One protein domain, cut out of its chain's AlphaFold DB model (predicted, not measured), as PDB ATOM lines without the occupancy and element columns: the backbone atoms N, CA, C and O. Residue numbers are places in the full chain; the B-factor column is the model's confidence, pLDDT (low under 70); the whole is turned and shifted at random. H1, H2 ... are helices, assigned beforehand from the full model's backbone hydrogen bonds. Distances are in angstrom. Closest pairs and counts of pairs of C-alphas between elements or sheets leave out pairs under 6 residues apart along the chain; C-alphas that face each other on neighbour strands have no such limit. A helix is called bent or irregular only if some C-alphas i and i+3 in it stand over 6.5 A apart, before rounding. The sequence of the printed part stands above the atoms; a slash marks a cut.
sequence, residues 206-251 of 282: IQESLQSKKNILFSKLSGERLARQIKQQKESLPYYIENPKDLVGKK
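What this domain is: This is residues 206 to 251 of the 282 residues of an uncharacterized protein of Mytilus coruscus (UniProt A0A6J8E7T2). One long helix, H1, makes nearly the whole length of the domain, and at its far end, past a kink near residue 236, the backbone folds back like a hook into the very short helix H2 and a tail of residues 248 to 251. Residues 206 to 236 of H1 stand free, a long shaft with no other part of the domain packed on it. The printed part has 46 residues, with two named helices, H1 then H2, and no named strand; the class is all helix. The whole is extended, with a radius of gyration of the C-alphas of 17.4 A, and its outline is a rod of 54 by 18 by 6 A.

Where its parts are: H1 covers residues 206 to 242 and is 54.8 A long, from C-alpha 206 at (-18.378, 37.965, 5.946) to C-alpha 242 at (-45.485, -8.512, -4.205). It has a kink of 35 degrees near residue 236 and is irregular, but only just: C-alphas 235 and 238 are 6.9 A apart. H2 covers residues 244 to 247, ending with C-alpha 247 at (-36.632, -4.472, -8.845).

How they stand to each other: A tight link of one residue, Asn 243, joins H1 to H2. The two helices are close but not clearly touching, with 2 pairs of C-alphas within 8 A; their closest C-alphas, those of Tyr 240 and Leu 247, are 6.4 A apart. In H1, 31 of 33 O i to N i+4 pairs are within hydrogen-bond range; H2 is too short for such a pair, and its one O i to N i+3 pair is within range.

The domain as a whole: The two C-alphas farthest apart in the domain, those of Ile 206 and Glu 242, are 54.8 A apart. The C-alphas of Ile 206 and Lys 251, first and last of the printed part, are 41.2 A apart. The printed part has no cut. Its mean pLDDT is 82.2, and no printed residue is under 70.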
ATOM      1  N   ILE A 206     -17.154  38.047   6.749       73.44
ATOM      2  CA  ILE A 206     -18.378  37.965   5.946       73.44
ATOM      3  C   ILE A 206     -18.375  36.654   5.161       73.44
ATOM      4  O   ILE A 206     -19.367  35.916   5.231       73.44
ATOM      5  N   GLN A 207     -17.274  36.337   4.477       79.06
ATOM      6  CA  GLN A 207     -17.116  35.122   3.686       79.06
ATOM      7  C   GLN A 207     -17.230  33.860   4.543       79.06
ATOM      8  O   GLN A 207     -18.007  32.975   4.189       79.06
ATOM      9  N   GLU A 208     -16.583  33.790   5.705       84.81
ATOM     10  CA  GLU A 208     -16.704  32.657   6.630       84.81
ATOM     11  C   GLU A 208     -18.139  32.482   7.148       84.81
ATOM     12  O   GLU A 208     -18.674  31.366   7.204       84.81
ATOM     13  N   SER A 209     -18.826  33.585   7.468       80.19
ATOM     14  CA  SER A 209     -20.227  33.530   7.901       80.19
ATOM     15  C   SER A 209     -21.172  33.078   6.778       80.19
ATOM     16  O   SER A 209     -22.160  32.385   7.029       80.19
ATOM     17  N   LEU A 210     -20.877  33.444   5.528       79.00
ATOM     18  CA  LEU A 210     -21.634  33.009   4.358       79.00
ATOM     19  C   LEU A 210     -21.344  31.544   4.031       79.00
ATOM     20  O   LEU A 210     -22.282  30.791   3.771       79.00
ATOM     21  N   GLN A 211     -20.083  31.120   4.106       85.69
ATOM     22  CA  GLN A 211     -19.645  29.749   3.857       85.69
ATOM     23  C   GLN A 211     -20.249  28.788   4.889       85.69
ATOM     24  O   GLN A 211     -20.807  27.754   4.522       85.69
ATOM     25  N   SER A 212     -20.229  29.152   6.174       85.06
ATOM     26  CA  SER A 212     -20.847  28.361   7.246       85.06
ATOM     27  C   SER A 212     -22.365  28.246   7.073       85.06
ATOM     28  O   SER A 212     -22.905  27.138   7.103       85.06
ATOM     29  N   LYS A 213     -23.068  29.352   6.786       85.56
ATOM     30  CA  LYS A 213     -24.511  29.331   6.479       85.56
ATOM     31  C   LYS A 213     -24.831  28.497   5.239       85.56
ATOM     32  O   LYS A 213     -25.797  27.734   5.252       85.56
ATOM     33  N   LYS A 214     -24.016  28.608   4.189       87.44
ATOM     34  CA  LYS A 214     -24.127  27.817   2.959       87.44
ATOM     35  C   LYS A 214     -23.973  26.328   3.270       87.44
ATOM     36  O   LYS A 214     -24.840  25.551   2.885       87.44
ATOM     37  N   ASN A 215     -22.958  25.939   4.039       87.69
ATOM     38  CA  ASN A 215     -22.729  24.549   4.439       87.69
ATOM     39  C   ASN A 215     -23.890  23.984   5.274       87.69
ATOM     40  O   ASN A 215     -24.329  22.862   5.024       87.69
ATOM     41  N   ILE A 216     -24.447  24.773   6.200       88.06
ATOM     42  CA  ILE A 216     -25.631  24.391   6.988       88.06
ATOM     43  C   ILE A 216     -26.860  24.196   6.090       88.06
ATOM     44  O   ILE A 216     -27.642  23.268   6.289       88.06
ATOM     45  N   LEU A 217     -27.060  25.062   5.095       84.88
ATOM     46  CA  LEU A 217     -28.165  24.912   4.147       84.88
ATOM     47  C   LEU A 217     -27.975  23.687   3.250       84.88
ATOM     48  O   LEU A 217     -28.933  22.946   3.038       84.88
ATOM     49  N   PHE A 218     -26.757  23.431   2.769       85.12
ATOM     50  CA  PHE A 218     -26.459  22.246   1.966       85.12
ATOM     51  C   PHE A 218     -26.651  20.949   2.749       85.12
ATOM     52  O   PHE A 218     -27.221  20.011   2.194       85.12
ATOM     53  N   SER A 219     -26.247  20.894   4.021       84.88
ATOM     54  CA  SER A 219     -26.450  19.710   4.864       84.88
ATOM     55  C   SER A 219     -27.926  19.468   5.186       84.88
ATOM     56  O   SER A 219     -28.392  18.330   5.142       84.88
ATOM     57  N   LYS A 220     -28.708  20.529   5.428       88.62
ATOM     58  CA  LYS A 220     -30.168  20.418   5.577       88.62
ATOM     59  C   LYS A 220     -30.830  19.929   4.292       88.62
ATOM     60  O   LYS A 220     -31.661  19.026   4.330       88.62
ATOM     61  N   LEU A 221     -30.436  20.487   3.151       84.00
ATOM     62  CA  LEU A 221     -31.020  20.161   1.854       84.00
ATOM     63  C   LEU A 221     -30.658  18.740   1.395       84.00
ATOM     64  O   LEU A 221     -31.501  18.055   0.814       84.00
ATOM     65  N   SER A 222     -29.442  18.262   1.675       81.31
ATOM     66  CA  SER A 222     -29.066  16.864   1.437       81.31
ATOM     67  C   SER A 222     -29.816  15.912   2.374       81.31
ATOM     68  O   SER A 222     -30.339  14.900   1.903       81.31
ATOM     69  N   GLY A 223     -29.969  16.272   3.652       83.94
ATOM     70  CA  GLY A 223     -30.770  15.524   4.622       83.94
ATOM     71  C   GLY A 223     -32.240  15.396   4.211       83.94
ATOM     72  O   GLY A 223     -32.792  14.297   4.226       83.94
ATOM     73  N   GLU A 224     -32.871  16.482   3.758       84.38
ATOM     74  CA  GLU A 224     -34.252  16.452   3.257       84.38
ATOM     75  C   GLU A 224     -34.401  15.612   1.984       84.38
ATOM     76  O   GLU A 224     -35.391  14.889   1.833       84.38
ATOM     77  N   ARG A 225     -33.432  15.678   1.062       79.12
ATOM     78  CA  ARG A 225     -33.422  14.835  -0.146       79.12
ATOM     79  C   ARG A 225     -33.341  13.354   0.214       79.12
ATOM     80  O   ARG A 225     -34.135  12.575  -0.310       79.12
ATOM     81  N   LEU A 226     -32.448  12.987   1.132       77.81
ATOM     82  CA  LEU A 226     -32.334  11.620   1.643       77.81
ATOM     83  C   LEU A 226     -33.629  11.174   2.329       77.81
ATOM     84  O   LEU A 226     -34.141  10.101   2.028       77.81
ATOM     85  N   ALA A 227     -34.229  12.016   3.173       79.38
ATOM     86  CA  ALA A 227     -35.492  11.700   3.839       79.38
ATOM     87  C   ALA A 227     -36.640  11.456   2.842       79.38
ATOM     88  O   ALA A 227     -37.426  10.522   3.019       79.38
ATOM     89  N   ARG A 228     -36.723  12.251   1.763       82.38
ATOM     90  CA  ARG A 228     -37.702  12.039   0.684       82.38
ATOM     91  C   ARG A 228     -37.453  10.733  -0.064       82.38
ATOM     92  O   ARG A 228     -38.414  10.011  -0.315       82.38
ATOM     93  N   GLN A 229     -36.199  10.415  -0.383       79.69
ATOM     94  CA  GLN A 229     -35.844   9.149  -1.031       79.69
ATOM     95  C   GLN A 229     -36.191   7.950  -0.145       79.69
ATOM     96  O   GLN A 229     -36.827   7.017  -0.621       79.69
ATOM     97  N   ILE A 230     -35.878   8.008   1.154       77.88
ATOM     98  CA  ILE A 230     -36.238   6.964   2.124       77.88
ATOM     99  C   ILE A 230     -37.758   6.795   2.196       77.88
ATOM    100  O   ILE A 230     -38.252   5.670   2.220       77.88
ATOM    101  N   LYS A 231     -38.521   7.894   2.216       84.06
ATOM    102  CA  LYS A 231     -39.987   7.841   2.243       84.06
ATOM    103  C   LYS A 231     -40.555   7.193   0.975       84.06
ATOM    104  O   LYS A 231     -41.356   6.274   1.089       84.06
ATOM    105  N   GLN A 232     -40.083   7.604  -0.202       82.50
ATOM    106  CA  GLN A 232     -40.475   7.002  -1.483       82.50
ATOM    107  C   GLN A 232     -40.115   5.515  -1.546       82.50
ATOM    108  O   GLN A 232     -40.922   4.698  -1.979       82.50
ATOM    109  N   GLN A 233     -38.925   5.147  -1.064       80.56
ATOM    110  CA  GLN A 233     -38.492   3.754  -0.990       80.56
ATOM    111  C   GLN A 233     -39.407   2.941  -0.071       80.56
ATOM    112  O   GLN A 233     -39.870   1.885  -0.490       80.56
ATOM    113  N   LYS A 234     -39.746   3.451   1.122       81.62
ATOM    114  CA  LYS A 234     -40.689   2.807   2.053       81.62
ATOM    115  C   LYS A 234     -42.088   2.637   1.459       81.62
ATOM    116  O   LYS A 234     -42.686   1.589   1.656       81.62
ATOM    117  N   GLU A 235     -42.590   3.630   0.730       84.94
ATOM    118  CA  GLU A 235     -43.892   3.559   0.050       84.94
ATOM    119  C   GLU A 235     -43.888   2.536  -1.098       84.94
ATOM    120  O   GLU A 235     -44.880   1.848  -1.314       84.94
ATOM    121  N   SER A 236     -42.763   2.393  -1.805       80.75
ATOM    122  CA  SER A 236     -42.612   1.429  -2.904       80.75
ATOM    123  C   SER A 236     -42.246   0.005  -2.462       80.75
ATOM    124  O   SER A 236     -42.371  -0.934  -3.242       80.75
ATOM    125  N   LEU A 237     -41.794  -0.176  -1.219       78.75
ATOM    126  CA  LEU A 237     -41.312  -1.457  -0.699       78.75
ATOM    127  C   LEU A 237     -42.387  -2.566  -0.697       78.75
ATOM    128  O   LEU A 237     -42.059  -3.666  -1.137       78.75
ATOM    129  N   PRO A 238     -43.657  -2.315  -0.310       82.94
ATOM    130  CA  PRO A 238     -44.720  -3.319  -0.407       82.94
ATOM    131  C   PRO A 238     -44.940  -3.816  -1.844       82.94
ATOM    132  O   PRO A 238     -45.058  -5.015  -2.071       82.94
ATOM    133  N   TYR A 239     -44.889  -2.909  -2.824       81.88
ATOM    134  CA  TYR A 239     -45.057  -3.242  -4.242       81.88
ATOM    135  C   TYR A 239     -43.950  -4.177  -4.751       81.88
ATOM    136  O   TYR A 239     -44.212  -5.140  -5.469       81.88
ATOM    137  N   TYR A 240     -42.703  -3.933  -4.340       78.31
ATOM    138  CA  TYR A 240     -41.570  -4.774  -4.727       78.31
ATOM    139  C   TYR A 240     -41.519  -6.123  -3.994       78.31
ATOM    140  O   TYR A 240     -40.884  -7.053  -4.490       78.31
ATOM    141  N   ILE A 241     -42.183  -6.248  -2.840       79.25
ATOM    142  CA  ILE A 241     -42.368  -7.535  -2.155       79.25
ATOM    143  C   ILE A 241     -43.373  -8.402  -2.926       79.25
ATOM    144  O   ILE A 241     -43.127  -9.592  -3.112       79.25
ATOM    145  N   GLU A 242     -44.469  -7.810  -3.408       80.38
ATOM    146  CA  GLU A 242     -45.485  -8.512  -4.205       80.38
ATOM    147  C   GLU A 242     -44.970  -8.875  -5.608       80.38
ATOM    148  O   GLU A 242     -45.190  -9.991  -6.080       80.38
ATOM    149  N   ASN A 243     -44.224  -7.969  -6.251       82.38
ATOM    150  CA  ASN A 243     -43.672  -8.152  -7.595       82.38
ATOM    151  C   ASN A 243     -42.151  -7.928  -7.618       82.38
ATOM    152  O   ASN A 243     -41.671  -6.879  -8.057       82.38
ATOM    153  N   PRO A 244     -41.345  -8.932  -7.224       79.06
ATOM    154  CA  PRO A 244     -39.898  -8.770  -7.139       79.06
ATOM    155  C   PRO A 244     -39.254  -8.515  -8.503       79.06
ATOM    156  O   PRO A 244     -38.244  -7.831  -8.573       79.06
ATOM    157  N   LYS A 245     -39.840  -8.992  -9.609       80.56
ATOM    158  CA  LYS A 245     -39.289  -8.794 -10.965       80.56
ATOM    159  C   LYS A 245     -39.086  -7.316 -11.332       80.56
ATOM    160  O   LYS A 245     -38.172  -7.018 -12.098       80.56
ATOM    161  N   ASP A 246     -39.846  -6.406 -10.729       81.25
ATOM    162  CA  ASP A 246     -39.788  -4.966 -11.009       81.25
ATOM    163  C   ASP A 246     -38.617  -4.248 -10.309       81.25
ATOM    164  O   ASP A 246     -38.325  -3.085 -10.603       81.25
ATOM    165  N   LEU A 247     -37.905  -4.940  -9.408       79.94
ATOM    166  CA  LEU A 247     -36.632  -4.472  -8.845       79.94
ATOM    167  C   LEU A 247     -35.484  -4.550  -9.858       79.94
ATOM    168  O   LEU A 247     -34.476  -3.865  -9.676       79.94
ATOM    169  N   VAL A 248     -35.603  -5.365 -10.913       84.19
ATOM    170  CA  VAL A 248     -34.545  -5.532 -11.918       84.19
ATOM    171  C   VAL A 248     -34.308  -4.207 -12.653       84.19
ATOM    172  O   VAL A 248     -35.230  -3.543 -13.117       84.19
ATOM    173  N   GLY A 249     -33.045  -3.793 -12.733       80.81
ATOM    174  CA  GLY A 249     -32.609  -2.528 -13.318       80.81
ATOM    175  C   GLY A 249     -32.609  -1.338 -12.353       80.81
ATOM    176  O   GLY A 249     -32.079  -0.286 -12.718       80.81
ATOM    177  N   LYS A 250     -33.132  -1.469 -11.124       83.88
ATOM    178  CA  LYS A 250     -33.091  -0.398 -10.113       83.88
ATOM    179  C   LYS A 250     -31.730  -0.331  -9.413       83.88
ATOM    180  O   LYS A 250     -31.078  -1.353  -9.198       83.88
ATOM    181  N   LYS A 251     -31.319   0.890  -9.053       84.38
ATOM    182  CA  LYS A 251     -30.139   1.151  -8.216       84.38
ATOM    183  C   LYS A 251     -30.506   0.963  -6.748       84.38
ATOM    184  O   LYS A 251     -31.505   1.524  -6.297       84.38
TER     185      LYS A 251